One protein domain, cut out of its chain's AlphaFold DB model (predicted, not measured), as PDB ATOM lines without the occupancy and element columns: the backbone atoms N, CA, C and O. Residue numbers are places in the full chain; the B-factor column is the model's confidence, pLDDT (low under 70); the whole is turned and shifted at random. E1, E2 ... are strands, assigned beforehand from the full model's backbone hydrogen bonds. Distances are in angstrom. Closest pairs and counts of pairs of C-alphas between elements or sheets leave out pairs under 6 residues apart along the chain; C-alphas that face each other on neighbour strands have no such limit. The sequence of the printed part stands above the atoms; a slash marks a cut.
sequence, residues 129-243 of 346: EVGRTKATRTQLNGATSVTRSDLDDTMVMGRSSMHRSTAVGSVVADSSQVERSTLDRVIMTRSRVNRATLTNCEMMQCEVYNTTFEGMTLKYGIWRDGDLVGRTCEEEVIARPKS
ATOM      1  N   GLU A 129     223.438 124.005 228.944       94.06
ATOM      2  CA  GLU A 129     224.610 124.707 228.409       94.06
ATOM      3  C   GLU A 129     224.353 125.217 226.979       94.06
ATOM      4  O   GLU A 129     223.759 124.512 226.163       94.06
ATOM      5  N   VAL A 130     224.843 126.420 226.669       96.81
ATOM      6  CA  VAL A 130     224.975 126.995 225.319       96.81
ATOM      7  C   VAL A 130     226.435 127.437 225.135       96.81
ATOM      8  O   VAL A 130     226.806 128.575 225.435       96.81
ATOM      9  N   GLY A 131     227.301 126.504 224.731       97.44
ATOM     10  CA  GLY A 131     228.762 126.646 224.820       97.44
ATOM     11  C   GLY A 131     229.497 126.719 223.475       97.44
ATOM     12  O   GLY A 131     229.460 125.766 222.698       97.44
ATOM     13  N   ARG A 132     230.281 127.779 223.236       97.81
ATOM     14  CA  ARG A 132     231.027 128.033 221.980       97.81
ATOM     15  C   ARG A 132     230.122 128.176 220.758       97.81
ATOM     16  O   ARG A 132     230.447 127.672 219.689       97.81
ATOM     17  N   THR A 133     228.965 128.790 220.946       98.19
ATOM     18  CA  THR A 133     227.894 128.881 219.951       98.19
ATOM     19  C   THR A 133     227.802 130.314 219.436       98.19
ATOM     20  O   THR A 133     227.857 131.242 220.239       98.19
ATOM     21  N   LYS A 134     227.629 130.504 218.124       98.50
ATOM     22  CA  LYS A 134     227.208 131.800 217.572       98.50
ATOM     23  C   LYS A 134     225.681 131.858 217.591       98.50
ATOM     24  O   LYS A 134     225.046 130.897 217.160       98.50
ATOM     25  N   ALA A 135     225.096 132.942 218.080       98.25
ATOM     26  CA  ALA A 135     223.652 133.133 218.122       98.25
ATOM     27  C   ALA A 135     223.274 134.527 217.614       98.25
ATOM     28  O   ALA A 135     223.704 135.523 218.184       98.25
ATOM     29  N   THR A 136     222.454 134.585 216.568       98.50
ATOM     30  CA  THR A 136     221.954 135.820 215.955       98.50
ATOM     31  C   THR A 136     220.424 135.853 216.066       98.50
ATOM     32  O   THR A 136     219.770 134.825 215.857       98.50
ATOM     33  N   ARG A 137     219.841 137.001 216.446       98.06
ATOM     34  CA  ARG A 137     218.380 137.217 216.613       98.06
ATOM     35  C   ARG A 137     217.676 136.130 217.448       98.06
ATOM     36  O   ARG A 137     216.548 135.724 217.180       98.06
ATOM     37  N   THR A 138     218.378 135.597 218.446       98.00
ATOM     38  CA  THR A 138     218.004 134.373 219.171       98.00
ATOM     39  C   THR A 138     217.451 134.697 220.565       98.00
ATOM     40  O   THR A 138     217.820 135.694 221.181       98.00
ATOM     41  N   GLN A 139     216.564 133.855 221.104       97.94
ATOM     42  CA  GLN A 139     216.061 133.961 222.482       97.94
ATOM     43  C   GLN A 139     216.640 132.835 223.349       97.94
ATOM     44  O   GLN A 139     216.352 131.670 223.098       97.94
ATOM     45  N   LEU A 140     217.411 133.166 224.386       97.12
ATOM     46  CA  LEU A 140     217.952 132.244 225.390       97.12
ATOM     47  C   LEU A 140     217.256 132.489 226.743       97.12
ATOM     48  O   LEU A 140     217.619 133.406 227.477       97.12
ATOM     49  N   ASN A 141     216.250 131.686 227.095       96.25
ATOM     50  CA  ASN A 141     215.488 131.846 228.341       96.25
ATOM     51  C   ASN A 141     215.700 130.651 229.289       96.25
ATOM     52  O   ASN A 141     215.404 129.510 228.934       96.25
ATOM     53  N   GLY A 142     216.215 130.893 230.496       92.56
ATOM     54  CA  GLY A 142     216.562 129.819 231.435       92.56
ATOM     55  C   GLY A 142     217.766 128.981 230.989       92.56
ATOM     56  O   GLY A 142     217.850 127.797 231.319       92.56
ATOM     57  N   ALA A 143     218.687 129.572 230.221       93.62
ATOM     58  CA  ALA A 143     219.931 128.937 229.805       93.62
ATOM     59  C   ALA A 143     220.929 128.954 230.975       93.62
ATOM     60  O   ALA A 143     221.564 129.965 231.274       93.62
ATOM     61  N   THR A 144     221.057 127.812 231.653       94.44
ATOM     62  CA  THR A 144     221.773 127.697 232.938       94.44
ATOM     63  C   THR A 144     223.245 128.125 232.831       94.44
ATOM     64  O   THR A 144     223.791 128.668 233.790       94.44
ATOM     65  N   SER A 145     223.874 127.931 231.668       95.62
ATOM     66  CA  SER A 145     225.244 128.369 231.381       95.62
ATOM     67  C   SER A 145     225.438 128.697 229.892       95.62
ATOM     68  O   SER A 145     225.177 127.863 229.031       95.62
ATOM     69  N   VAL A 146     225.919 129.897 229.563       97.62
ATOM     70  CA  VAL A 146     226.172 130.395 228.199       97.62
ATOM     71  C   VAL A 146     227.648 130.786 228.101       97.62
ATOM     72  O   VAL A 146     228.043 131.858 228.560       97.62
ATOM     73  N   THR A 147     228.503 129.908 227.564       98.06
ATOM     74  CA  THR A 147     229.966 130.045 227.734       98.06
ATOM     75  C   THR A 147     230.736 130.160 226.428       98.06
ATOM     76  O   THR A 147     230.570 129.332 225.536       98.06
ATOM     77  N   ARG A 148     231.657 131.130 226.339       97.81
ATOM     78  CA  ARG A 148     232.516 131.345 225.154       97.81
ATOM     79  C   ARG A 148     231.737 131.480 223.843       97.81
ATOM     80  O   ARG A 148     232.199 130.991 222.819       97.81
ATOM     81  N   SER A 149     230.541 132.051 223.918       98.38
ATOM     82  CA  SER A 149     229.576 132.151 222.821       98.38
ATOM     83  C   SER A 149     229.495 133.596 222.332       98.38
ATOM     84  O   SER A 149     229.689 134.513 223.128       98.38
ATOM     85  N   ASP A 150     229.188 133.794 221.055       98.44
ATOM     86  CA  ASP A 150     229.056 135.120 220.447       98.44
ATOM     87  C   ASP A 150     227.579 135.377 220.144       98.44
ATOM     88  O   ASP A 150     226.958 134.634 219.381       98.44
ATOM     89  N   LEU A 151     227.005 136.384 220.798       98.44
ATOM     90  CA  LEU A 151     225.580 136.706 220.763       98.44
ATOM     91  C   LEU A 151     225.360 138.034 220.028       98.44
ATOM     92  O   LEU A 151     226.064 139.008 220.280       98.44
ATOM     93  N   ASP A 152     224.378 138.078 219.142       98.31
ATOM     94  CA  ASP A 152     224.125 139.188 218.221       98.31
ATOM     95  C   ASP A 152     222.606 139.397 218.101       98.31
ATOM     96  O   ASP A 152     221.869 138.423 217.911       98.31
ATOM     97  N   ASP A 153     222.110 140.616 218.332       98.06
ATOM     98  CA  ASP A 153     220.675 140.952 218.469       98.06
ATOM     99  C   ASP A 153     219.873 139.940 219.326       98.06
ATOM    100  O   ASP A 153     218.728 139.583 219.036       98.06
ATOM    101  N   THR A 154     220.501 139.399 220.374       98.06
ATOM    102  CA  THR A 154     220.049 138.193 221.085       98.06
ATOM    103  C   THR A 154     219.552 138.521 222.494       98.06
ATOM    104  O   THR A 154     220.069 139.398 223.180       98.06
ATOM    105  N   MET A 155     218.522 137.811 222.954       97.94
ATOM    106  CA  MET A 155     217.830 138.075 224.218       97.94
ATOM    107  C   MET A 155     218.109 136.965 225.238       97.94
ATOM    108  O   MET A 155     217.684 135.830 225.043       97.94
ATOM    109  N   VAL A 156     218.791 137.288 226.339       97.19
ATOM    110  CA  VAL A 156     219.219 136.357 227.399       97.19
ATOM    111  C   VAL A 156     218.461 136.652 228.695       97.19
ATOM    112  O   VAL A 156     218.619 137.720 229.278       97.19
ATOM    113  N   MET A 157     217.619 135.729 229.162       95.38
ATOM    114  CA  MET A 157     216.692 135.974 230.283       95.38
ATOM    115  C   MET A 157     216.532 134.761 231.210       95.38
ATOM    116  O   MET A 157     217.087 133.687 230.964       95.38
ATOM    117  N   GLY A 158     215.750 134.920 232.280       92.56
ATOM    118  CA  GLY A 158     215.290 133.808 233.113       92.56
ATOM    119  C   GLY A 158     216.374 133.197 233.999       92.56
ATOM    120  O   GLY A 158     216.487 131.976 234.063       92.56
ATOM    121  N   ARG A 159     217.156 134.028 234.702       93.38
ATOM    122  CA  ARG A 159     218.246 133.607 235.609       93.38
ATOM    123  C   ARG A 159     219.390 132.871 234.895       93.38
ATOM    124  O   ARG A 159     219.993 131.962 235.466       93.38
ATOM    125  N   SER A 160     219.680 133.256 233.653       95.25
ATOM    126  CA  SER A 160     220.763 132.672 232.855       95.25
ATOM    127  C   SER A 160     222.140 133.135 233.351       95.25
ATOM    128  O   SER A 160     222.275 134.234 233.888       95.25
ATOM    129  N   SER A 161     223.186 132.327 233.162       96.19
ATOM    130  CA  SER A 161     224.568 132.705 233.506       96.19
ATOM    131  C   SER A 161     225.447 132.715 232.262       96.19
ATOM    132  O   SER A 161     225.463 131.738 231.522       96.19
ATOM    133  N   MET A 162     226.181 133.799 232.013       97.38
ATOM    134  CA  MET A 162     227.014 133.998 230.827       97.38
ATOM    135  C   MET A 162     228.486 134.194 231.213       97.38
ATOM    136  O   MET A 162     228.787 135.012 232.077       97.38
ATOM    137  N   HIS A 163     229.413 133.459 230.589       97.81
ATOM    138  CA  HIS A 163     230.825 133.436 230.999       97.81
ATOM    139  C   HIS A 163     231.809 133.390 229.816       97.81
ATOM    140  O   HIS A 163     231.831 132.422 229.049       97.81
ATOM    141  N   ARG A 164     232.703 134.387 229.728       97.62
ATOM    142  CA  ARG A 164     233.680 134.579 228.629       97.62
ATOM    143  C   ARG A 164     233.061 134.686 227.234       97.62
ATOM    144  O   ARG A 164     233.641 134.179 226.282       97.62
ATOM    145  N   SER A 165     231.888 135.294 227.138       98.25
ATOM    146  CA  SER A 165     231.109 135.421 225.902       98.25
ATOM    147  C   SER A 165     231.167 136.850 225.350       98.25
ATOM    148  O   SER A 165     231.508 137.786 226.077       98.25
ATOM    149  N   THR A 166     230.794 137.020 224.087       98.25
ATOM    150  CA  THR A 166     230.573 138.328 223.452       98.25
ATOM    151  C   THR A 166     229.069 138.547 223.307       98.25
ATOM    152  O   THR A 166     228.358 137.599 222.977       98.25
ATOM    153  N   ALA A 167     228.561 139.760 223.526       98.00
ATOM    154  CA  ALA A 167     227.182 140.100 223.174       98.00
ATOM    155  C   ALA A 167     227.084 141.489 222.531       98.00
ATOM    156  O   ALA A 167     227.574 142.469 223.088       98.00
ATOM    157  N   VAL A 168     226.427 141.567 221.377       98.19
ATOM    158  CA  VAL A 168     226.283 142.771 220.549       98.19
ATOM    159  C   VAL A 168     224.798 143.023 220.281       98.19
ATOM    160  O   VAL A 168     224.051 142.068 220.075       98.19
ATOM    161  N   GLY A 169     224.332 144.276 220.381       96.94
ATOM    162  CA  GLY A 169     222.923 144.658 220.119       96.94
ATOM    163  C   GLY A 169     221.882 143.974 221.025       96.94
ATOM    164  O   GLY A 169     220.679 144.040 220.793       96.94
ATOM    165  N   SER A 170     222.354 143.269 222.051       97.94
ATOM    166  CA  SER A 170     221.619 142.219 222.752       97.94
ATOM    167  C   SER A 170     220.878 142.737 223.992       97.94
ATOM    168  O   SER A 170     221.124 143.841 224.480       97.94
ATOM    169  N   VAL A 171     219.985 141.919 224.552       97.88
ATOM    170  CA  VAL A 171     219.246 142.214 225.792       97.88
ATOM    171  C   VAL A 171     219.571 141.155 226.842       97.88
ATOM    172  O   VAL A 171     219.494 139.966 226.545       97.88
ATOM    173  N   VAL A 172     219.900 141.551 228.076       97.06
ATOM    174  CA  VAL A 172     220.175 140.619 229.189       97.06
ATOM    175  C   VAL A 172     219.332 140.984 230.413       97.06
ATOM    176  O   VAL A 172     219.511 142.054 230.991       97.06
ATOM    177  N   ALA A 173     218.411 140.111 230.828       95.50
ATOM    178  CA  ALA A 173     217.409 140.431 231.849       95.50
ATOM    179  C   ALA A 173     217.187 139.338 232.915       95.50
ATOM    180  O   ALA A 173     217.700 138.220 232.829       95.50
ATOM    181  N   ASP A 174     216.368 139.677 233.913       93.75
ATOM    182  CA  ASP A 174     215.750 138.778 234.897       93.75
ATOM    183  C   ASP A 174     216.719 137.926 235.719       93.75
ATOM    184  O   ASP A 174     216.765 136.697 235.607       93.75
ATOM    185  N   SER A 175     217.463 138.595 236.604       93.12
ATOM    186  CA  SER A 175     218.381 137.988 237.576       93.12
ATOM    187  C   SER A 175     219.462 137.122 236.931       93.12
ATOM    188  O   SER A 175     219.949 136.162 237.537       93.12
ATOM    189  N   SER A 176     219.833 137.463 235.695       95.75
ATOM    190  CA  SER A 176     220.924 136.828 234.963       95.75
ATOM    191  C   SER A 176     222.285 137.324 235.465       95.75
ATOM    192  O   SER A 176     222.399 138.376 236.102       95.75
ATOM    193  N   GLN A 177     223.330 136.545 235.204       96.25
ATOM    194  CA  GLN A 177     224.706 136.829 235.615       96.25
ATOM    195  C   GLN A 177     225.615 136.875 234.388       96.25
ATOM    196  O   GLN A 177     225.477 136.049 233.490       96.25
ATOM    197  N   VAL A 178     226.557 137.814 234.354       97.19
ATOM    198  CA  VAL A 178     227.544 137.958 233.280       97.19
ATOM    199  C   VAL A 178     228.936 138.056 233.889       97.19
ATOM    200  O   VAL A 178     229.190 138.932 234.711       97.19
ATOM    201  N   GLU A 179     229.851 137.178 233.488       97.25
ATOM    202  CA  GLU A 179     231.222 137.143 233.995       97.25
ATOM    203  C   GLU A 179     232.260 137.139 232.861       97.25
ATOM    204  O   GLU A 179     232.107 136.408 231.877       97.25
ATOM    205  N   ARG A 180     233.356 137.900 233.001       96.44
ATOM    206  CA  ARG A 180     234.529 137.848 232.096       96.44
ATOM    207  C   ARG A 180     234.195 138.035 230.604       96.44
ATOM    208  O   ARG A 180     234.851 137.432 229.761       96.44
ATOM    209  N   SER A 181     233.143 138.791 230.294       97.81
ATOM    210  CA  SER A 181     232.497 138.872 228.970       97.81
ATOM    211  C   SER A 181     232.535 140.299 228.404       97.81
ATOM    212  O   SER A 181     232.662 141.253 229.171       97.81
ATOM    213  N   THR A 182     232.384 140.447 227.087       97.25
ATOM    214  CA  THR A 182     232.396 141.748 226.390       97.25
ATOM    215  C   THR A 182     231.005 142.070 225.855       97.25
ATOM    216  O   THR A 182     230.443 141.262 225.115       97.25
ATOM    217  N   LEU A 183     230.445 143.227 226.217       97.25
ATOM    218  CA  LEU A 183     229.095 143.653 225.833       97.25
ATOM    219  C   LEU A 183     229.144 144.985 225.062       97.25
ATOM    220  O   LEU A 183     229.682 145.959 225.583       97.25
ATOM    221  N   ASP A 184     228.552 145.046 223.866       96.62
ATOM    222  CA  ASP A 184     228.482 146.246 223.012       96.62
ATOM    223  C   ASP A 184     227.033 146.559 222.585       96.62
ATOM    224  O   ASP A 184     226.311 145.693 222.086       96.62
ATOM    225  N   ARG A 185     226.577 147.801 222.798       96.06
ATOM    226  CA  ARG A 185     225.179 148.254 222.591       96.06
ATOM    227  C   ARG A 185     224.123 147.415 223.338       96.06
ATOM    228  O   ARG A 185     222.956 147.423 222.957       96.06
ATOM    229  N   VAL A 186     224.505 146.717 224.410       96.38
ATOM    230  CA  VAL A 186     223.610 145.817 225.160       96.38
ATOM    231  C   VAL A 186     222.698 146.588 226.119       96.38
ATOM    232  O   VAL A 186     223.138 147.529 226.782       96.38
ATOM    233  N   ILE A 187     221.439 146.158 226.237       95.94
ATOM    234  CA  ILE A 187     220.499 146.614 227.272       95.94
ATOM    235  C   ILE A 187     220.458 145.568 228.393       95.94
ATOM    236  O   ILE A 187     220.098 144.414 228.156       95.94
ATOM    237  N   MET A 188     220.803 145.954 229.622       95.12
ATOM    238  CA  MET A 188     220.792 145.065 230.790       95.12
ATOM    239  C   MET A 188     219.772 145.484 231.847       95.12
ATOM    240  O   MET A 188     219.717 146.653 232.220       95.12
ATOM    241  N   THR A 189     219.023 144.520 232.390       95.06
ATOM    242  CA  THR A 189     217.971 144.768 233.390       95.06
ATOM    243  C   THR A 189     218.035 143.763 234.545       95.06
ATOM    244  O   THR A 189     218.121 142.557 234.308       95.06
ATOM    245  N   ARG A 190     217.948 144.223 235.804       94.00
ATOM    246  CA  ARG A 190     217.852 143.375 237.020       94.00
ATOM    247  C   ARG A 190     218.893 142.244 237.074       94.00
ATOM    248  O   ARG A 190     218.551 141.109 237.387       94.00
ATOM    249  N   SER A 191     220.138 142.516 236.686       95.50
ATOM    250  CA  SER A 191     221.162 141.485 236.429       95.50
ATOM    251  C   SER A 191     222.526 141.845 237.029       95.50
ATOM    252  O   SER A 191     222.795 143.015 237.306       95.50
ATOM    253  N   ARG A 192     223.395 140.845 237.224       94.88
ATOM    254  CA  ARG A 192     224.744 141.001 237.803       94.88
ATOM    255  C   ARG A 192     225.828 140.934 236.732       94.88
ATOM    256  O   ARG A 192     225.782 140.048 235.883       94.88
ATOM    257  N   VAL A 193     226.834 141.799 236.815       94.75
ATOM    258  CA  VAL A 193     227.999 141.825 235.914       94.75
ATOM    259  C   VAL A 193     229.294 141.770 236.724       94.75
ATOM    260  O   VAL A 193     229.416 142.450 237.739       94.75
ATOM    261  N   ASN A 194     230.270 140.965 236.303       94.50
ATOM    262  CA  ASN A 194     231.556 140.823 236.987       94.50
ATOM    263  C   ASN A 194     232.729 140.641 236.003       94.50
ATOM    264  O   ASN A 194     232.680 139.772 235.133       94.50
ATOM    265  N   ARG A 195     233.826 141.390 236.165       94.19
ATOM    266  CA  ARG A 195     235.042 141.293 235.323       94.19
ATOM    267  C   ARG A 195     234.780 141.459 233.817       94.19
ATOM    268  O   ARG A 195     235.447 140.814 233.014       94.19
ATOM    269  N   ALA A 196     233.777 142.246 233.440       94.62
ATOM    270  CA  ALA A 196     233.366 142.451 232.053       94.62
ATOM    271  C   ALA A 196     233.972 143.729 231.443       94.62
ATOM    272  O   ALA A 196     234.550 144.550 232.156       94.62
ATOM    273  N   THR A 197     233.755 143.902 230.139       93.81
ATOM    274  CA  THR A 197     233.940 145.168 229.413       93.81
ATOM    275  C   THR A 197     232.602 145.569 228.796       93.81
ATOM    276  O   THR A 197     231.966 144.741 228.142       93.81
ATOM    277  N   LEU A 198     232.164 146.812 229.009       93.81
ATOM    278  CA  LEU A 198     230.875 147.337 228.545       93.81
ATOM    279  C   LEU A 198     231.072 148.547 227.624       93.81
ATOM    280  O   LEU A 198     231.730 149.511 228.006       93.81
ATOM    281  N   THR A 199     230.444 148.550 226.452       94.06
ATOM    282  CA  THR A 199     230.600 149.619 225.456       94.06
ATOM    283  C   THR A 199     229.233 150.023 224.910       94.06
ATOM    284  O   THR A 199     228.463 149.186 224.452       94.06
ATOM    285  N   ASN A 200     228.879 151.308 224.972       92.88
ATOM    286  CA  ASN A 200     227.574 151.826 224.523       92.88
ATOM    287  C   ASN A 200     226.342 151.180 225.202       92.88
ATOM    288  O   ASN A 200     225.228 151.251 224.668       92.88
ATOM    289  N   CYS A 201     226.514 150.528 226.354       92.25
ATOM    290  CA  CYS A 201     225.459 149.771 227.029       92.25
ATOM    291  C   CYS A 201     224.483 150.669 227.807       92.25
ATOM    292  O   CYS A 201     224.867 151.693 228.379       92.25
ATOM    293  N   GLU A 202     223.220 150.247 227.874       92.81
ATOM    294  CA  GLU A 202     222.242 150.775 228.830       92.81
ATOM    295  C   GLU A 202     222.025 149.758 229.952       92.81
ATOM    296  O   GLU A 202     221.887 148.563 229.693       92.81
ATOM    297  N   MET A 203     221.996 150.210 231.206       90.12
ATOM    298  CA  MET A 203     221.817 149.322 232.361       90.12
ATOM    299  C   MET A 203     220.720 149.831 233.291       90.12
ATOM    300  O   MET A 203     220.621 151.032 233.534       90.12
ATOM    301  N   MET A 204     219.901 148.921 233.820       89.88
ATOM    302  CA  MET A 204     218.776 149.210 234.709       89.88
ATOM    303  C   MET A 204     218.714 148.204 235.860       89.88
ATOM    304  O   MET A 204     218.639 146.998 235.649       89.88
ATOM    305  N   GLN A 205     218.701 148.699 237.099       89.62
ATOM    306  CA  GLN A 205     218.661 147.873 238.316       89.62
ATOM    307  C   GLN A 205     219.759 146.775 238.351       89.62
ATOM    308  O   GLN A 205     219.507 145.647 238.767       89.62
ATOM    309  N   CYS A 206     220.976 147.091 237.893       88.25
ATOM    310  CA  CYS A 206     222.097 146.146 237.839       88.25
ATOM    311  C   CYS A 206     223.137 146.338 238.955       88.25
ATOM    312  O   CYS A 206     223.421 147.460 239.374       88.25
ATOM    313  N   GLU A 207     223.755 145.225 239.361       90.44
ATOM    314  CA  GLU A 207     224.980 145.187 240.172       90.44
ATOM    315  C   GLU A 207     226.182 144.920 239.249       90.44
ATOM    316  O   GLU A 207     226.104 144.049 238.378       90.44
ATOM    317  N   VAL A 208     227.292 145.637 239.423       89.19
ATOM    318  CA  VAL A 208     228.449 145.619 238.516       89.19
ATOM    319  C   VAL A 208     229.756 145.605 239.310       89.19
ATOM    320  O   VAL A 208     229.969 146.432 240.189       89.19
ATOM    321  N   TYR A 209     230.650 144.666 238.997       88.25
ATOM    322  CA  TYR A 209     231.857 144.386 239.781       88.25
ATOM    323  C   TYR A 209     233.098 144.208 238.896       88.25
ATOM    324  O   TYR A 209     233.034 143.529 237.874       88.25
ATOM    325  N   ASN A 210     234.253 144.743 239.294       87.75
ATOM    326  CA  ASN A 210     235.545 144.602 238.601       87.75
ATOM    327  C   ASN A 210     235.486 144.896 237.077       87.75
ATOM    328  O   ASN A 210     236.188 144.244 236.308       87.75
ATOM    329  N   THR A 211     234.578 145.764 236.625       86.12
ATOM    330  CA  THR A 211     234.135 145.858 235.218       86.12
ATOM    331  C   THR A 211     234.442 147.236 234.647       86.12
ATOM    332  O   THR A 211     234.151 148.238 235.295       86.12
ATOM    333  N   THR A 212     234.992 147.293 233.434       86.62
ATOM    334  CA  THR A 212     235.231 148.548 232.702       86.62
ATOM    335  C   THR A 212     234.015 148.915 231.850       86.62
ATOM    336  O   THR A 212     233.307 148.032 231.357       86.62
ATOM    337  N   PHE A 213     233.737 150.213 231.687       84.88
ATOM    338  CA  PHE A 213     232.563 150.679 230.945       84.88
ATOM    339  C   PHE A 213     232.762 152.026 230.230       84.88
ATOM    340  O   PHE A 213     233.410 152.927 230.756       84.88
ATOM    341  N   GLU A 214     232.170 152.160 229.040       86.56
ATOM    342  CA  GLU A 214     232.272 153.315 228.133       86.56
ATOM    343  C   GLU A 214     230.941 153.545 227.373       86.56
ATOM    344  O   GLU A 214     230.138 152.620 227.225       86.56
ATOM    345  N   GLY A 215     230.671 154.763 226.877       70.00
ATOM    346  CA  GLY A 215     229.446 155.082 226.109       70.00
ATOM    347  C   GLY A 215     228.154 155.008 226.944       70.00
ATOM    348  O   GLY A 215     227.153 154.417 226.541       70.00
ATOM    349  N   MET A 216     228.217 155.530 228.166       71.50
ATOM    350  CA  MET A 216     227.386 155.128 229.305       71.50
ATOM    351  C   MET A 216     225.948 155.678 229.269       71.50
ATOM    352  O   MET A 216     225.755 156.876 229.103       71.50
ATOM    353  N   THR A 217     224.924 154.889 229.615       58.91
ATOM    354  CA  THR A 217     223.849 155.400 230.504       58.91
ATOM    355  C   THR A 217     223.322 154.297 231.418       58.91
ATOM    356  O   THR A 217     222.751 153.307 230.966       58.91
ATOM    357  N   LEU A 218     223.541 154.456 232.722       68.56
ATOM    358  CA  LEU A 218     223.552 153.346 233.671       68.56
ATOM    359  C   LEU A 218     222.729 153.684 234.927       68.56
ATOM    360  O   LEU A 218     222.929 154.737 235.530       68.56
ATOM    361  N   LYS A 219     221.811 152.792 235.314       47.59
ATOM    362  CA  LYS A 219     220.835 152.916 236.416       47.59
ATOM    363  C   LYS A 219     220.722 151.563 237.148       47.59
ATOM    364  O   LYS A 219     220.996 150.510 236.580       47.59
ATOM    365  N   TYR A 220     220.268 151.445 238.389       46.88
ATOM    366  CA  TYR A 220     220.381 152.404 239.489       46.88
ATOM    367  C   TYR A 220     221.580 152.023 240.383       46.88
ATOM    368  O   TYR A 220     221.727 152.502 241.496       46.88
ATOM    369  N   GLY A 221     222.455 151.150 239.872       66.75
ATOM    370  CA  GLY A 221     223.765 150.863 240.435       66.75
ATOM    371  C   GLY A 221     223.780 149.989 241.686       66.75
ATOM    372  O   GLY A 221     223.015 150.176 242.626       66.75
ATOM    373  N   ILE A 222     224.746 149.077 241.706       71.38
ATOM    374  CA  ILE A 222     225.804 149.031 242.724       71.38
ATOM    375  C   ILE A 222     227.086 148.708 241.944       71.38
ATOM    376  O   ILE A 222     227.154 147.633 241.357       71.38
ATOM    377  N   TRP A 223     228.064 149.615 241.893       70.38
ATOM    378  CA  TRP A 223     229.296 149.481 241.090       70.38
ATOM    379  C   TRP A 223     230.532 149.229 241.958       70.38
ATOM    380  O   TRP A 223     230.575 149.707 243.091       70.38
ATOM    381  N   ARG A 224     231.530 148.526 241.403       52.81
ATOM    382  CA  ARG A 224     232.893 148.344 241.940       52.81
ATOM    383  C   ARG A 224     233.906 148.076 240.819       52.81
ATOM    384  O   ARG A 224     233.570 147.350 239.885       52.81
ATOM    385  N   ASP A 225     235.163 148.505 240.875       57.91
ATOM    386  CA  ASP A 225     235.740 149.551 241.730       57.91
ATOM    387  C   ASP A 225     236.008 150.753 240.803       57.91
ATOM    388  O   ASP A 225     236.903 150.722 239.957       57.91
ATOM    389  N   GLY A 226     235.107 151.732 240.856       53.44
ATOM    390  CA  GLY A 226     234.810 152.703 239.792       53.44
ATOM    391  C   GLY A 226     233.394 153.248 239.996       53.44
ATOM    392  O   GLY A 226     232.470 152.910 239.260       53.44
ATOM    393  N   ASP A 227     233.202 153.932 241.123       55.09
ATOM    394  CA  ASP A 227     232.086 153.586 242.007       55.09
ATOM    395  C   ASP A 227     230.799 154.401 241.867       55.09
ATOM    396  O   ASP A 227     230.800 155.627 241.791       55.09
ATOM    397  N   LEU A 228     229.691 153.701 242.120       68.88
ATOM    398  CA  LEU A 228     228.818 154.069 243.228       68.88
ATOM    399  C   LEU A 228     228.238 152.798 243.865       68.88
ATOM    400  O   LEU A 228     227.495 152.052 243.227       68.88
ATOM    401  N   VAL A 229     228.562 152.522 245.130       77.44
ATOM    402  CA  VAL A 229     228.158 151.286 245.840       77.44
ATOM    403  C   VAL A 229     226.697 151.314 246.345       77.44
ATOM    404  O   VAL A 229     226.383 150.858 247.443       77.44
ATOM    405  N   GLY A 230     225.794 151.852 245.524       59.03
ATOM    406  CA  GLY A 230     224.363 152.048 245.760       59.03
ATOM    407  C   GLY A 230     223.683 152.581 244.486       59.03
ATOM    408  O   GLY A 230     224.385 153.113 243.627       59.03
ATOM    409  N   ARG A 231     222.358 152.485 244.302       75.69
ATOM    410  CA  ARG A 231     221.326 151.763 245.073       75.69
ATOM    411  C   ARG A 231     220.261 151.237 244.097       75.69
ATOM    412  O   ARG A 231     219.565 152.009 243.450       75.69
ATOM    413  N   THR A 232     220.070 149.922 244.037       68.62
ATOM    414  CA  THR A 232     219.236 149.224 243.037       68.62
ATOM    415  C   THR A 232     217.708 149.437 243.144       68.62
ATOM    416  O   THR A 232     216.953 148.707 242.501       68.62
ATOM    417  N   CYS A 233     217.240 150.383 243.963       53.69
ATOM    418  CA  CYS A 233     215.845 150.572 244.374       53.69
ATOM    419  C   CYS A 233     215.575 152.009 244.876       53.69
ATOM    420  O   CYS A 233     216.497 152.676 245.340       53.69
ATOM    421  N   GLU A 234     214.316 152.459 244.767       74.75
ATOM    422  CA  GLU A 234     213.763 153.767 245.205       74.75
ATOM    423  C   GLU A 234     214.552 155.047 244.835       74.75
ATOM    424  O   GLU A 234     214.289 156.115 245.368       74.75
ATOM    425  N   GLU A 235     215.442 154.936 243.842       74.38
ATOM    426  CA  GLU A 235     215.701 155.922 242.776       74.38
ATOM    427  C   GLU A 235     215.950 157.377 243.249       74.38
ATOM    428  O   GLU A 235     215.038 158.166 243.449       74.38
ATOM    429  N   GLU A 236     217.201 157.831 243.353       56.44
ATOM    430  CA  GLU A 236     217.943 158.211 242.145       56.44
ATOM    431  C   GLU A 236     219.415 157.770 242.158       56.44
ATOM    432  O   GLU A 236     220.182 158.112 243.055       56.44
ATOM    433  N   VAL A 237     219.824 157.078 241.088       51.31
ATOM    434  CA  VAL A 237     221.225 156.852 240.697       51.31
ATOM    435  C   VAL A 237     221.273 156.723 239.179       51.31
ATOM    436  O   VAL A 237     220.620 155.846 238.607       51.31
ATOM    437  N   ILE A 238     222.045 157.591 238.522       77.56
ATOM    438  CA  ILE A 238     222.175 157.626 237.062       77.56
ATOM    439  C   ILE A 238     223.606 158.041 236.684       77.56
ATOM    440  O   ILE A 238     224.050 159.114 237.078       77.56
ATOM    441  N   ALA A 239     224.295 157.253 235.855       68.69
ATOM    442  CA  ALA A 239     225.584 157.615 235.254       68.69
ATOM    443  C   ALA A 239     225.461 157.655 233.719       68.69
ATOM    444  O   ALA A 239     225.375 156.611 233.079       68.69
ATOM    445  N   ARG A 240     225.392 158.864 233.145       72.69
ATOM    446  CA  ARG A 240     225.267 159.179 231.697       72.69
ATOM    447  C   ARG A 240     226.664 159.591 231.172       72.69
ATOM    448  O   ARG A 240     227.428 160.098 231.992       72.69
ATOM    449  N   PRO A 241     227.027 159.418 229.880       67.00
ATOM    450  CA  PRO A 241     226.323 160.065 228.765       67.00
ATOM    451  C   PRO A 241     226.139 159.205 227.491       67.00
ATOM    452  O   PRO A 241     227.106 158.764 226.871       67.00
ATOM    453  N   LYS A 242     224.889 159.055 227.028       65.31
ATOM    454  CA  LYS A 242     224.556 158.420 225.740       65.31
ATOM    455  C   LYS A 242     223.507 159.235 224.975       65.31
ATOM    456  O   LYS A 242     222.308 159.018 225.123       65.31
ATOM    457  N   SER A 243     223.967 160.172 224.144       60.12
ATOM    458  CA  SER A 243     223.116 160.928 223.211       60.12
ATOM    459  C   SER A 243     223.914 161.470 222.017       60.12
ATOM    460  O   SER A 243     224.482 162.558 222.077       60.12
TER     461      SER A 243
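What this domain is: This is residues 129 to 243 of the 346 residues of an uncharacterized protein of Penicilliopsis zonata CBS 506.65 (UniProt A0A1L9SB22). Picture a chain wound in stacked turns, a three-sided solenoid whose walls are parallel sheets of very short strands. The sheet E2 E4 E7 E9 E12 E15 makes one wall, E6 E8 E11 E14 a second, and the third has E3 and E5 toward one end and E10 E13 E16 toward the other; residues 220 to 243 loop over the end of the coil beyond E14 and E16. The printed part has 115 residues, with no named helix and sixteen named strands, E1 to E16 in chain order. The class is all strand, though under half of the residues, 48 of 115, are in named elements. The whole is compact, with a radius of gyration of the C-alphas of 12.9 A and spans of 37 by 25 by 21 A.

How they stand to each other: Begin with the largest sheet, whose strands in order across it are E2, residues 134 to 136, E4, 150 to 152, E7, 166 to 168, E9, 182 to 184, E12, 197 to 199, and E15, 212 to 214. Its edge strands are E2 and E15, and from edge to edge the strands' lines turn by 31 degrees. E2 and E4 are parallel at 6 degrees, with N 135 and O 150 2.8 A apart, within hydrogen-bond range. At the other edge E12 and E15 are parallel at 6 degrees, with N 198 and O 212 at 2.9 A. Look next at the sheet of E6, residues 161 to 163, E8, 177 to 179, E11, 192 to 194, and E14, 207 to 209, in that order and parallel. Between E8 and E11, C-alphas 178 and 193 face each other at 4.7 A, and N 178 and O 192 are 2.8 A apart. E1, residues 129 to 131, pairs with no named strand, but its residues 130 to 131 pair in parallel with residues 146 to 147, which pair in parallel with 162 to 163 of E6. E1 and E6 are near each other, with 6 pairs of C-alphas within 10 A. Now find E3, residues 139 to 141, and E5, 155 to 157, parallel neighbours with N 140 and O 155 at 2.8 A. Residues 171 to 172 pair in parallel with 155 to 156 of E5 and with 187 to 188 of E10, residues 187 to 189. Beyond E10 come E13, residues 202 to 204, with N 188 and O 202 at 2.8 A, and then E16, residues 217 to 219, with N 219 and O 203 at 2.8 A. Strands that follow each other in the chain are apart: E8 and E9, for instance, have a tight link of 2 residues, yet no C-alpha of the one is within 8 A of the other.

Where its parts are: Find C-alpha 129 at (224.610, 124.707, 228.409), where E1 begins; E1 measures 5.8 A from first to last C-alpha. E2, E4, E6, E7 and E12 measure 6.8 A each, E9, E10, E11 and E14 6.9 A each, E3 6.3 A, E5 6.5 A, E8 6.7 A, E13 7.0 A and E15 7.2 A. E16 runs 7.1 A, to C-alpha 219 at (220.835, 152.916, 236.416).

The domain as a whole: The two C-alphas farthest apart are those of Arg 132 and Glu 234, at 38.7 A. The printed part has no cut, and no link between strands is long; those from E3 to E4 and from E7 to E8, 8 residues each, are short and the others tight. Residues 220 to 243 hold no named element, though 223 to 224 pair in parallel with 208 to 209 of E14, and 238 to 239 pair antiparallel with 218 to 219 of E16. The mean pLDDT of the printed part is 87.3; look for the 19 residues under 70 between 217 and 243, among them 217 to 221 and 224 to 228.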